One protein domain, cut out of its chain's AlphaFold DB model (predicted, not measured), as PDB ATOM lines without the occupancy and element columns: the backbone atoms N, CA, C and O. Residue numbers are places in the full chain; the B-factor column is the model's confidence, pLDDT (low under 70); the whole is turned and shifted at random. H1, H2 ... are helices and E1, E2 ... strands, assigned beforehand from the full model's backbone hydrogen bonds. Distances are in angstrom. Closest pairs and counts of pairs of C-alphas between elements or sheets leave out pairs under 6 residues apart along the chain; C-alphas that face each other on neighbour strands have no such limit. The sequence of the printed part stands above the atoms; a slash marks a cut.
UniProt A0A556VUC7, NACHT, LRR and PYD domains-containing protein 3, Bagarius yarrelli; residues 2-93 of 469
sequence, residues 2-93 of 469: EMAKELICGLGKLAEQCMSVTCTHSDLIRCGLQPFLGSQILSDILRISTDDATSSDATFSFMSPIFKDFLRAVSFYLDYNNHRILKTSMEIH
ATOM      1  N   GLU A   2     -46.734 -28.151  21.053       85.62
ATOM      2  CA  GLU A   2     -47.031 -26.706  20.953       85.62
ATOM      3  C   GLU A   2     -46.025 -25.811  21.699       85.62
ATOM      4  O   GLU A   2     -45.455 -24.916  21.091       85.62
ATOM      5  N   MET A   3     -45.662 -26.134  22.949       88.19
ATOM      6  CA  MET A   3     -44.617 -25.377  23.668       88.19
ATOM      7  C   MET A   3     -43.249 -25.406  22.963       88.19
ATOM      8  O   MET A   3     -42.503 -24.435  23.009       88.19
ATOM      9  N   ALA A   4     -42.902 -26.518  22.303       89.94
ATOM     10  CA  ALA A   4     -41.643 -26.625  21.565       89.94
ATOM     11  C   ALA A   4     -41.677 -25.748  20.306       89.94
ATOM     12  O   ALA A   4     -40.703 -25.073  19.988       89.94
ATOM     13  N   LYS A   5     -42.823 -25.712  19.620       90.81
ATOM     14  CA  LYS A   5     -43.065 -24.822  18.488       90.81
ATOM     15  C   LYS A   5     -42.976 -23.352  18.896       90.81
ATOM     16  O   LYS A   5     -42.303 -22.587  18.213       90.81
ATOM     17  N   GLU A   6     -43.603 -22.968  20.007       90.88
ATOM     18  CA  GLU A   6     -43.553 -21.604  20.551       90.88
ATOM     19  C   GLU A   6     -42.124 -21.182  20.899       90.88
ATOM     20  O   GLU A   6     -41.678 -20.119  20.461       90.88
ATOM     21  N   LEU A   7     -41.380 -22.046  21.599       92.31
ATOM     22  CA  LEU A   7     -39.976 -21.815  21.931       92.31
ATOM     23  C   LEU A   7     -39.128 -21.589  20.672       92.31
ATOM     24  O   LEU A   7     -38.401 -20.602  20.584       92.31
ATOM     25  N   ILE A   8     -39.232 -22.474  19.676       92.00
ATOM     26  CA  ILE A   8     -38.434 -22.388  18.444       92.00
ATOM     27  C   ILE A   8     -38.835 -21.175  17.597       92.00
ATOM     28  O   ILE A   8     -37.962 -20.488  17.062       92.00
ATOM     29  N   CYS A   9     -40.129 -20.849  17.518       90.56
ATOM     30  CA  CYS A   9     -40.590 -19.630  16.854       90.56
ATOM     31  C   CYS A   9     -40.004 -18.384  17.529       90.56
ATOM     32  O   CYS A   9     -39.481 -17.507  16.837       90.56
ATOM     33  N   GLY A  10     -40.046 -18.321  18.865       91.12
ATOM     34  CA  GLY A  10     -39.491 -17.210  19.636       91.12
ATOM     35  C   GLY A  10     -37.976 -17.089  19.494       91.12
ATOM     36  O   GLY A  10     -37.465 -16.003  19.226       91.12
ATOM     37  N   LEU A  11     -37.251 -18.207  19.566       91.62
ATOM     38  CA  LEU A  11     -35.803 -18.240  19.358       91.62
ATOM     39  C   LEU A  11     -35.413 -17.811  17.943       91.62
ATOM     40  O   LEU A  11     -34.448 -17.072  17.778       91.62
ATOM     41  N   GLY A  12     -36.164 -18.216  16.917       90.50
ATOM     42  CA  GLY A  12     -35.895 -17.778  15.549       90.50
ATOM     43  C   GLY A  12     -36.205 -16.298  15.309       90.50
ATOM     44  O   GLY A  12     -35.449 -15.631  14.605       90.50
ATOM     45  N   LYS A  13     -37.247 -15.745  15.950       88.25
ATOM     46  CA  LYS A  13     -37.504 -14.290  15.954       88.25
ATOM     47  C   LYS A  13     -36.356 -13.532  16.615       88.25
ATOM     48  O   LYS A  13     -35.911 -12.518  16.081       88.25
ATOM     49  N   LEU A  14     -35.845 -14.054  17.730       90.00
ATOM     50  CA  LEU A  14     -34.686 -13.490  18.417       90.00
ATOM     51  C   LEU A  14     -33.435 -13.559  17.530       90.00
ATOM     52  O   LEU A  14     -32.713 -12.572  17.410       90.00
ATOM     53  N   ALA A  15     -33.214 -14.690  16.852       88.00
ATOM     54  CA  ALA A  15     -32.109 -14.884  15.917       88.00
ATOM     55  C   ALA A  15     -32.146 -13.899  14.736       88.00
ATOM     56  O   ALA A  15     -31.094 -13.460  14.273       88.00
ATOM     57  N   GLU A  16     -33.339 -13.537  14.263       82.31
ATOM     58  CA  GLU A  16     -33.529 -12.569  13.183       82.31
ATOM     59  C   GLU A  16     -33.319 -11.115  13.638       82.31
ATOM     60  O   GLU A  16     -32.700 -10.331  12.919       82.31
ATOM     61  N   GLN A  17     -33.841 -10.741  14.811       79.75
ATOM     62  CA  GLN A  17     -33.818  -9.355  15.302       79.75
ATOM     63  C   GLN A  17     -32.475  -8.964  15.925       79.75
ATOM     64  O   GLN A  17     -32.070  -7.803  15.858       79.75
ATOM     65  N   CYS A  18     -31.777  -9.922  16.529       74.00
ATOM     66  CA  CYS A  18     -30.546  -9.669  17.258       74.00
ATOM     67  C   CYS A  18     -29.346  -9.713  16.296       74.00
ATOM     68  O   CYS A  18     -28.726 -10.754  16.073       74.00
ATOM     69  N   MET A  19     -29.054  -8.567  15.671       62.56
ATOM     70  CA  MET A  19     -27.866  -8.351  14.825       62.56
ATOM     71  C   MET A  19     -26.567  -8.259  15.649       62.56
ATOM     72  O   MET A  19     -25.481  -8.461  15.112       62.56
ATOM     73  N   SER A  20     -26.676  -7.949  16.943       62.66
ATOM     74  CA  SER A  20     -25.579  -7.913  17.912       62.66
ATOM     75  C   SER A  20     -25.208  -9.313  18.414       62.66
ATOM     76  O   SER A  20     -25.970 -10.272  18.287       62.66
ATOM     77  N   VAL A  21     -24.021  -9.434  19.021       70.88
ATOM     78  CA  VAL A  21     -23.574 -10.670  19.694       70.88
ATOM     79  C   VAL A  21     -24.446 -10.980  20.922       70.88
ATOM     80  O   VAL A  21     -24.620 -12.145  21.274       70.88
ATOM     81  N   THR A  22     -25.023  -9.951  21.547       82.25
ATOM     82  CA  THR A  22     -25.819 -10.031  22.778       82.25
ATOM     83  C   THR A  22     -27.207  -9.410  22.594       82.25
ATOM     84  O   THR A  22     -27.358  -8.384  21.933       82.25
ATOM     85  N   CYS A  23     -28.218 -10.035  23.190       86.69
ATOM     86  CA  CYS A  23     -29.627  -9.651  23.187       86.69
ATOM     87  C   CYS A  23     -30.055  -9.310  24.616       86.69
ATOM     88  O   CYS A  23     -29.528  -9.874  25.575       86.69
ATOM     89  N   THR A  24     -31.009  -8.399  24.773       88.56
ATOM     90  CA  THR A  24     -31.461  -7.954  26.099       88.56
ATOM     91  C   THR A  24     -32.658  -8.762  26.591       88.56
ATOM     92  O   THR A  24     -33.390  -9.355  25.794       88.56
ATOM     93  N   HIS A  25     -32.928  -8.719  27.897       87.81
ATOM     94  CA  HIS A  25     -34.155  -9.264  28.484       87.81
ATOM     95  C   HIS A  25     -35.428  -8.764  27.764       87.81
ATOM     96  O   HIS A  25     -36.367  -9.521  27.513       87.81
ATOM     97  N   SER A  26     -35.442  -7.492  27.344       87.75
ATOM     98  CA  SER A  26     -36.550  -6.906  26.577       87.75
ATOM     99  C   SER A  26     -36.758  -7.548  25.196       87.75
ATOM    100  O   SER A  26     -37.899  -7.686  24.746       87.75
ATOM    101  N   ASP A  27     -35.681  -7.985  24.538       88.88
ATOM    102  CA  ASP A  27     -35.754  -8.616  23.220       88.88
ATOM    103  C   ASP A  27     -36.348 -10.024  23.324       88.88
ATOM    104  O   ASP A  27     -37.161 -10.409  22.480       88.88
ATOM    105  N   LEU A  28     -36.031 -10.764  24.395       89.56
ATOM    106  CA  LEU A  28     -36.634 -12.073  24.677       89.56
ATOM    107  C   LEU A  28     -38.147 -11.960  24.871       89.56
ATOM    108  O   LEU A  28     -38.901 -12.727  24.268       89.56
ATOM    109  N   ILE A  29     -38.603 -10.980  25.660       88.94
ATOM    110  CA  ILE A  29     -40.038 -10.731  25.861       88.94
ATOM    111  C   ILE A  29     -40.707 -10.389  24.526       88.94
ATOM    112  O   ILE A  29     -41.736 -10.973  24.192       88.94
ATOM    113  N   ARG A  30     -40.106  -9.499  23.720       88.69
ATOM    114  CA  ARG A  30     -40.637  -9.119  22.398       88.69
ATOM    115  C   ARG A  30     -40.758 -10.314  21.449       88.69
ATOM    116  O   ARG A  30     -41.656 -10.348  20.610       88.69
ATOM    117  N   CYS A  31     -39.874 -11.297  21.592       89.19
ATOM    118  CA  CYS A  31     -39.897 -12.531  20.814       89.19
ATOM    119  C   CYS A  31     -40.825 -13.612  21.396       89.19
ATOM    120  O   CYS A  31     -40.951 -14.674  20.794       89.19
ATOM    121  N   GLY A  32     -41.502 -13.354  22.521       89.94
ATOM    122  CA  GLY A  32     -42.427 -14.298  23.154       89.94
ATOM    123  C   GLY A  32     -41.741 -15.385  23.984       89.94
ATOM    124  O   GLY A  32     -42.353 -16.406  24.272       89.94
ATOM    125  N   LEU A  33     -40.480 -15.183  24.382       91.50
ATOM    126  CA  LEU A  33     -39.704 -16.161  25.156       91.50
ATOM    127  C   LEU A  33     -39.907 -16.055  26.674       91.50
ATOM    128  O   LEU A  33     -39.318 -16.830  27.422       91.50
ATOM    129  N   GLN A  34     -40.760 -15.136  27.136       90.69
ATOM    130  CA  GLN A  34     -41.061 -14.933  28.556       90.69
ATOM    131  C   GLN A  34     -41.445 -16.226  29.309       90.69
ATOM    132  O   GLN A  34     -40.923 -16.418  30.406       90.69
ATOM    133  N   PRO A  35     -42.272 -17.145  28.761       91.06
ATOM    134  CA  PRO A  35     -42.637 -18.385  29.459       91.06
ATOM    135  C   PRO A  35     -41.465 -19.351  29.694       91.06
ATOM    136  O   PRO A  35     -41.589 -20.281  30.486       91.06
ATOM    137  N   PHE A  36     -40.346 -19.154  28.994       90.12
ATOM    138  CA  PHE A  36     -39.184 -20.043  29.020       90.12
ATOM    139  C   PHE A  36     -38.006 -19.463  29.814       90.12
ATOM    140  O   PHE A  36     -36.966 -20.121  29.924       90.12
ATOM    141  N   LEU A  37     -38.145 -18.253  30.366       86.94
ATOM    142  CA  LEU A  37     -37.128 -17.650  31.227       86.94
ATOM    143  C   LEU A  37     -36.895 -18.532  32.462       86.94
ATOM    144  O   LEU A  37     -37.840 -18.979  33.106       86.94
ATOM    145  N   GLY A  38     -35.626 -18.817  32.759       81.06
ATOM    146  CA  GLY A  38     -35.235 -19.728  33.841       81.06
ATOM    147  C   GLY A  38     -35.417 -21.222  33.532       81.06
ATOM    148  O   GLY A  38     -35.151 -22.053  34.398       81.06
ATOM    149  N   SER A  39     -35.847 -21.595  32.320       88.19
ATOM    150  CA  SER A  39     -35.901 -23.004  31.911       88.19
ATOM    151  C   SER A  39     -34.526 -23.525  31.489       88.19
ATOM    152  O   SER A  39     -33.770 -22.826  30.812       88.19
ATOM    153  N   GLN A  40     -34.249 -24.795  31.806       85.69
ATOM    154  CA  GLN A  40     -32.999 -25.454  31.409       85.69
ATOM    155  C   GLN A  40     -32.802 -25.449  29.885       85.69
ATOM    156  O   GLN A  40     -31.707 -25.213  29.387       85.69
ATOM    157  N   ILE A  41     -33.886 -25.638  29.127       85.25
ATOM    158  CA  ILE A  41     -33.839 -25.689  27.661       85.25
ATOM    159  C   ILE A  41     -33.360 -24.351  27.083       85.25
ATOM    160  O   ILE A  41     -32.606 -24.329  26.114       85.25
ATOM    161  N   LEU A  42     -33.783 -23.223  27.666       86.75
ATOM    162  CA  LEU A  42     -33.337 -21.913  27.205       86.75
ATOM    163  C   LEU A  42     -31.854 -21.682  27.534       86.75
ATOM    164  O   LEU A  42     -31.133 -21.162  26.682       86.75
ATOM    165  N   SER A  43     -31.383 -22.116  28.711       85.50
ATOM    166  CA  SER A  43     -29.961 -22.036  29.088       85.50
ATOM    167  C   SER A  43     -29.056 -22.979  28.289       85.50
ATOM    168  O   SER A  43     -27.877 -22.684  28.118       85.50
ATOM    169  N   ASP A  44     -29.596 -24.072  27.746       85.94
ATOM    170  CA  ASP A  44     -28.851 -24.977  26.859       85.94
ATOM    171  C   ASP A  44     -28.635 -24.377  25.455       85.94
ATOM    172  O   ASP A  44     -27.797 -24.851  24.689       85.94
ATOM    173  N   ILE A  45     -29.399 -23.340  25.089       86.50
ATOM    174  CA  ILE A  45     -29.369 -22.706  23.761       86.50
ATOM    175  C   ILE A  45     -28.688 -21.330  23.812       86.50
ATOM    176  O   ILE A  45     -27.969 -20.945  22.879       86.50
ATOM    177  N   LEU A  46     -28.916 -20.582  24.893       89.00
ATOM    178  CA  LEU A  46     -28.421 -19.225  25.098       89.00
ATOM    179  C   LEU A  46     -27.457 -19.172  26.287       89.00
ATOM    180  O   LEU A  46     -27.782 -19.615  27.385       89.00
ATOM    181  N   ARG A  47     -26.300 -18.531  26.097       87.38
ATOM    182  CA  ARG A  47     -25.448 -18.089  27.208       87.38
ATOM    183  C   ARG A  47     -26.088 -16.884  27.876       87.38
ATOM    184  O   ARG A  47     -26.445 -15.927  27.186       87.38
ATOM    185  N   ILE A  48     -26.163 -16.925  29.198       87.19
ATOM    186  CA  ILE A  48     -26.766 -15.897  30.045       87.19
ATOM    187  C   ILE A  48     -25.640 -15.220  30.830       87.19
ATOM    188  O   ILE A  48     -24.762 -15.902  31.354       87.19
ATOM    189  N   SER A  49     -25.614 -13.886  30.866       83.62
ATOM    190  CA  SER A  49     -24.524 -13.135  31.513       83.62
ATOM    191  C   SER A  49     -24.573 -13.129  33.042       83.62
ATOM    192  O   SER A  49     -23.603 -12.723  33.674       83.62
ATOM    193  N   THR A  50     -25.704 -13.517  33.627       78.50
ATOM    194  CA  THR A  50     -25.983 -13.481  35.066       78.50
ATOM    195  C   THR A  50     -26.533 -14.823  35.535       78.50
ATOM    196  O   THR A  50     -27.192 -15.523  34.768       78.50
ATOM    197  N   ASP A  51     -26.314 -15.151  36.812       72.94
ATOM    198  CA  ASP A  51     -26.864 -16.367  37.434       72.94
ATOM    199  C   ASP A  51     -28.402 -16.337  37.514       72.94
ATOM    200  O   ASP A  51     -29.052 -17.381  37.518       72.94
ATOM    201  N   ASP A  52     -28.991 -15.136  37.535       77.06
ATOM    202  CA  ASP A  52     -30.435 -14.933  37.436       77.06
ATOM    203  C   ASP A  52     -30.832 -14.524  36.011       77.06
ATOM    204  O   ASP A  52     -30.638 -13.379  35.588       77.06
ATOM    205  N   ALA A  53     -31.411 -15.476  35.277       73.50
ATOM    206  CA  ALA A  53     -31.935 -15.289  33.925       73.50
ATOM    207  C   ALA A  53     -33.205 -14.422  33.862       73.50
ATOM    208  O   ALA A  53     -33.628 -14.047  32.769       73.50
ATOM    209  N   THR A  54     -33.837 -14.137  35.004       75.44
ATOM    210  CA  THR A  54     -35.064 -13.327  35.097       75.44
ATOM    211  C   THR A  54     -34.790 -11.855  35.407       75.44
ATOM    212  O   THR A  54     -35.704 -11.031  35.367       75.44
ATOM    213  N   SER A  55     -33.527 -11.508  35.677       81.44
ATOM    214  CA  SER A  55     -33.100 -10.129  35.894       81.44
ATOM    215  C   SER A  55     -33.262  -9.287  34.626       81.44
ATOM    216  O   SER A  55     -32.910  -9.709  33.523       81.44
ATOM    217  N   SER A  56     -33.727  -8.045  34.784       79.81
ATOM    218  CA  SER A  56     -33.822  -7.077  33.684       79.81
ATOM    219  C   SER A  56     -32.465  -6.723  33.071       79.81
ATOM    220  O   SER A  56     -32.418  -6.323  31.907       79.81
ATOM    221  N   ASP A  57     -31.382  -6.900  33.834       81.69
ATOM    222  CA  ASP A  57     -30.006  -6.617  33.414       81.69
ATOM    223  C   ASP A  57     -29.340  -7.823  32.724       81.69
ATOM    224  O   ASP A  57     -28.206  -7.727  32.249       81.69
ATOM    225  N   ALA A  58     -30.033  -8.967  32.647       85.06
ATOM    226  CA  ALA A  58     -29.524 -10.156  31.981       85.06
ATOM    227  C   ALA A  58     -29.391  -9.927  30.465       85.06
ATOM    228  O   ALA A  58     -30.313  -9.455  29.785       85.06
ATOM    229  N   THR A  59     -28.239 -10.320  29.921       87.31
ATOM    230  CA  THR A  59     -27.989 -10.367  28.479       87.31
ATOM    231  C   THR A  59     -27.811 -11.805  28.016       87.31
ATOM    232  O   THR A  59     -27.323 -12.665  28.751       87.31
ATOM    233  N   PHE A  60     -28.224 -12.059  26.779       89.12
ATOM    234  CA  PHE A  60     -28.331 -13.389  26.202       89.12
ATOM    235  C   PHE A  60     -27.554 -13.448  24.896       89.12
ATOM    236  O   PHE A  60     -27.665 -12.550  24.069       89.12
ATOM    237  N   SER A  61     -26.786 -14.505  24.666       89.31
ATOM    238  CA  SER A  61     -26.102 -14.718  23.385       89.31
ATOM    239  C   SER A  61     -26.252 -16.161  22.936       89.31
ATOM    240  O   SER A  61     -26.262 -17.076  23.754       89.31
ATOM    241  N   PHE A  62     -26.386 -16.388  21.632       89.75
ATOM    242  CA  PHE A  62     -26.453 -17.750  21.110       89.75
ATOM    243  C   PHE A  62     -25.117 -18.461  21.328       89.75
ATOM    244  O   PHE A  62     -24.060 -17.910  21.028       89.75
ATOM    245  N   MET A  63     -25.162 -19.708  21.803       86.81
ATOM    246  CA  MET A  63     -23.947 -20.507  22.004       86.81
ATOM    247  C   MET A  63     -23.192 -20.808  20.703       86.81
ATOM    248  O   MET A  63     -21.989 -21.060  20.739       86.81
ATOM    249  N   SER A  64     -23.894 -20.805  19.568       87.38
ATOM    250  CA  SER A  64     -23.342 -21.103  18.248       87.38
ATOM    251  C   SER A  64     -24.015 -20.239  17.173       87.38
ATOM    252  O   SER A  64     -25.244 -20.281  17.056       87.38
ATOM    253  N   PRO A  65     -23.244 -19.496  16.354       87.69
ATOM    254  CA  PRO A  65     -23.776 -18.776  15.196       87.69
ATOM    255  C   PRO A  65     -24.476 -19.703  14.191       87.69
ATOM    256  O   PRO A  65     -25.551 -19.381  13.701       87.69
ATOM    257  N   ILE A  66     -23.931 -20.904  13.969       90.00
ATOM    258  CA  ILE A  66     -24.522 -21.910  13.074       90.00
ATOM    259  C   ILE A  66     -25.891 -22.352  13.602       90.00
ATOM    260  O   ILE A  66     -26.856 -22.465  12.847       90.00
ATOM    261  N   PHE A  67     -25.999 -22.573  14.916       88.94
ATOM    262  CA  PHE A  67     -27.267 -22.967  15.526       88.94
ATOM    263  C   PHE A  67     -28.292 -21.826  15.510       88.94
ATOM    264  O   PHE A  67     -29.478 -22.069  15.304       88.94
ATOM    265  N   LYS A  68     -27.840 -20.573  15.652       89.81
ATOM    266  CA  LYS A  68     -28.675 -19.379  15.455       89.81
ATOM    267  C   LYS A  68     -29.271 -19.343  14.042       89.81
ATOM    268  O   LYS A  68     -30.479 -19.153  13.904       89.81
ATOM    269  N   ASP A  69     -28.460 -19.565  13.008       90.56
ATOM    270  CA  ASP A  69     -28.924 -19.595  11.613       90.56
ATOM    271  C   ASP A  69     -29.863 -20.770  11.327       90.56
ATOM    272  O   ASP A  69     -30.873 -20.611  10.636       90.56
ATOM    273  N   PHE A  70     -29.595 -21.930  11.926       92.44
ATOM    274  CA  PHE A  70     -30.500 -23.070  11.879       92.44
ATOM    275  C   PHE A  70     -31.865 -22.748  12.510       92.44
ATOM    276  O   PHE A  70     -32.901 -22.962  11.881       92.44
ATOM    277  N   LEU A  71     -31.894 -22.171  13.717       91.38
ATOM    278  CA  LEU A  71     -33.137 -21.779  14.398       91.38
ATOM    279  C   LEU A  71     -33.925 -20.734  13.602       91.38
ATOM    280  O   LEU A  71     -35.155 -20.800  13.532       91.38
ATOM    281  N   ARG A  72     -33.225 -19.799  12.954       90.00
ATOM    282  CA  ARG A  72     -33.828 -18.829  12.037       90.00
ATOM    283  C   ARG A  72     -34.505 -19.522  10.849       90.00
ATOM    284  O   ARG A  72     -35.644 -19.184  10.526       90.00
ATOM    285  N   ALA A  73     -33.848 -20.509  10.239       92.56
ATOM    286  CA  ALA A  73     -34.403 -21.284   9.130       92.56
ATOM    287  C   ALA A  73     -35.604 -22.152   9.547       92.56
ATOM    288  O   ALA A  73     -36.601 -22.209   8.831       92.56
ATOM    289  N   VAL A  74     -35.558 -22.792  10.719       93.38
ATOM    290  CA  VAL A  74     -36.696 -23.574  11.235       93.38
ATOM    291  C   VAL A  74     -37.890 -22.662  11.530       93.38
ATOM    292  O   VAL A  74     -39.013 -22.962  11.126       93.38
ATOM    293  N   SER A  75     -37.660 -21.522  12.184       91.88
ATOM    294  CA  SER A  75     -38.719 -20.560  12.516       91.88
ATOM    295  C   SER A  75     -39.408 -19.989  11.274       91.88
ATOM    296  O   SER A  75     -40.630 -19.850  11.276       91.88
ATOM    297  N   PHE A  76     -38.672 -19.760  10.178       91.75
ATOM    298  CA  PHE A  76     -39.259 -19.363   8.893       91.75
ATOM    299  C   PHE A  76     -40.383 -20.304   8.435       91.75
ATOM    300  O   PHE A  76     -41.424 -19.840   7.973       91.75
ATOM    301  N   TYR A  77     -40.195 -21.618   8.575       92.81
ATOM    302  CA  TYR A  77     -41.188 -22.599   8.143       92.81
ATOM    303  C   TYR A  77     -42.350 -22.788   9.124       92.81
ATOM    304  O   TYR A  77     -43.399 -23.298   8.723       92.81
ATOM    305  N   LEU A  78     -42.194 -22.378  10.384       90.56
ATOM    306  CA  LEU A  78     -43.233 -22.480  11.413       90.56
ATOM    307  C   LEU A  78     -44.090 -21.207  11.533       90.56
ATOM    308  O   LEU A  78     -45.267 -21.305  11.888       90.56
ATOM    309  N   ASP A  79     -43.528 -20.026  11.244       83.00
ATOM    310  CA  ASP A  79     -44.208 -18.732  11.382       83.00
ATOM    311  C   ASP A  79     -44.837 -18.256  10.060       83.00
ATOM    312  O   ASP A  79     -44.167 -17.955   9.070       83.00
ATOM    313  N   TYR A  80     -46.160 -18.119  10.068       68.75
ATOM    314  CA  TYR A  80     -46.983 -17.711   8.928       68.75
ATOM    315  C   TYR A  80     -46.751 -16.254   8.506       68.75
ATOM    316  O   TYR A  80     -46.972 -15.912   7.343       68.75
ATOM    317  N   ASN A  81     -46.286 -15.404   9.426       69.25
ATOM    318  CA  ASN A  81     -46.121 -13.964   9.216       69.25
ATOM    319  C   ASN A  81     -44.670 -13.562   8.925       69.25
ATOM    320  O   ASN A  81     -44.389 -12.385   8.679       69.25
ATOM    321  N   ASN A  82     -43.729 -14.511   8.942       66.81
ATOM    322  CA  ASN A  82     -42.332 -14.200   8.683       66.81
ATOM    323  C   ASN A  82     -42.071 -14.101   7.170       66.81
ATOM    324  O   ASN A  82     -41.999 -15.102   6.458       66.81
ATOM    325  N   HIS A  83     -41.989 -12.872   6.653       62.81
ATOM    326  CA  HIS A  83     -41.674 -12.577   5.243       62.81
ATOM    327  C   HIS A  83     -40.312 -11.897   5.066       62.81
ATOM    328  O   HIS A  83     -39.905 -11.605   3.947       62.81
ATOM    329  N   ARG A  84     -39.612 -11.607   6.166       65.44
ATOM    330  CA  ARG A  84     -38.420 -10.751   6.173       65.44
ATOM    331  C   ARG A  84     -37.120 -11.515   5.928       65.44
ATOM    332  O   ARG A  84     -36.116 -10.886   5.609       65.44
ATOM    333  N   ILE A  85     -37.139 -12.842   6.063       68.00
ATOM    334  CA  ILE A  85     -35.965 -13.705   5.869       68.00
ATOM    335  C   ILE A  85     -35.581 -13.798   4.387       68.00
ATOM    336  O   ILE A  85     -34.404 -13.702   4.059       68.00
ATOM    337  N   LEU A  86     -36.563 -13.888   3.490       70.25
ATOM    338  CA  LEU A  86     -36.350 -13.891   2.041       70.25
ATOM    339  C   LEU A  86     -36.383 -12.450   1.508       70.25
ATOM    340  O   LEU A  86     -37.319 -12.059   0.810       70.25
ATOM    341  N   LYS A  87     -35.395 -11.632   1.900       65.00
ATOM    342  CA  LYS A  87     -35.292 -10.234   1.445       65.00
ATOM    343  C   LYS A  87     -35.191 -10.153  -0.084       65.00
ATOM    344  O   LYS A  87     -34.796 -11.096  -0.767       65.00
ATOM    345  N   THR A  88     -35.508  -8.976  -0.620       54.88
ATOM    346  CA  THR A  88     -35.291  -8.640  -2.034       54.88
ATOM    347  C   THR A  88     -33.806  -8.591  -2.399       54.88
ATOM    348  O   THR A  88     -33.487  -8.743  -3.575       54.88
ATOM    349  N   SER A  89     -32.902  -8.393  -1.425       55.56
ATOM    350  CA  SER A  89     -31.462  -8.479  -1.681       55.56
ATOM    351  C   SER A  89     -31.075  -9.927  -1.972       55.56
ATOM    352  O   SER A  89     -31.452 -10.851  -1.258       55.56
ATOM    353  N   MET A  90     -30.327 -10.121  -3.051       66.44
ATOM    354  CA  MET A  90     -29.968 -11.442  -3.572       66.44
ATOM    355  C   MET A  90     -28.730 -12.038  -2.880       66.44
ATOM    356  O   MET A  90     -28.032 -12.875  -3.445       66.44
ATOM    357  N   GLU A  91     -28.428 -11.585  -1.665       81.00
ATOM    358  CA  GLU A  91     -27.286 -12.067  -0.892       81.00
ATOM    359  C   GLU A  91     -27.608 -13.414  -0.244       81.00
ATOM    360  O   GLU A  91     -28.492 -13.532   0.613       81.00
ATOM    361  N   ILE A  92     -26.843 -14.437  -0.622       87.75
ATOM    362  CA  ILE A  92     -26.953 -15.770  -0.036       87.75
ATOM    363  C   ILE A  92     -26.174 -15.798   1.280       87.75
ATOM    364  O   ILE A  92     -24.951 -15.717   1.313       87.75
ATOM    365  N   HIS A  93     -26.925 -15.925   2.365       89.06
ATOM    366  CA  HIS A  93     -26.432 -16.108   3.732       89.06
ATOM    367  C   HIS A  93     -26.516 -17.574   4.179       89.06
ATOM    368  O   HIS A  93     -27.340 -18.323   3.649       89.06
TER     369      HIS A  93
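AT A GLANCE: This is residues 2 to 93 of the 469 residues of the protein "NACHT, LRR and PYD domains-containing protein 3" of Bagarius yarrelli (UniProt A0A556VUC7). The small hairpin of E1 and E2, with the short helices H2 and H3, lies to one side of the long helix H1; H4 crosses H1 on its other side, and beyond H4 residues 87 to 92 stick out. The printed part has 92 residues, with four named helices and two named strands in the order H1 H2 H3 E1 E2 H4; the class is mostly helix, with helices holding 40 of the 47 residues in named elements. It is compact, with a radius of gyration of the C-alphas of 13.0 A, and spans 41 by 28 by 20 A.

IN THESE COORDINATES: Find E1 at residues 46 to 48 and E2 at 59 to 62. From C-alpha 2 at (-47.031, -26.706, 20.953), H1 runs 22.5 A to residue 17. H2 is residues 25 to 30, H3 40 to 43. H4, residues 65 to 78, runs 20.2 A to C-alpha 78 at (-43.233, -22.480, 11.413).

HOW THE PARTS SIT: E1 and E2 are antiparallel at 152 degrees; N 47 and O 61 are 2.8 A apart, within hydrogen-bond range. H1 touches H4 at a steep tilt of 59 degrees, closest at the C-alphas of Gly 12 and Arg 72, 4.2 A. H1 only just touches H2, with 3 pairs of C-alphas within 8 A, by residues 10 to 14 alone; the closest are Leu 14 and Leu 28, 6.7 A. H3 touches no helix. Every O i to N i+4 pair is within range in H1 and H2, 9 of 10 in H4; H3 is too short for one.

THE WHOLE: The printed part has no cut. Confidence is under 70 at residues 19 to 20, 80 to 85 and 87 to 90.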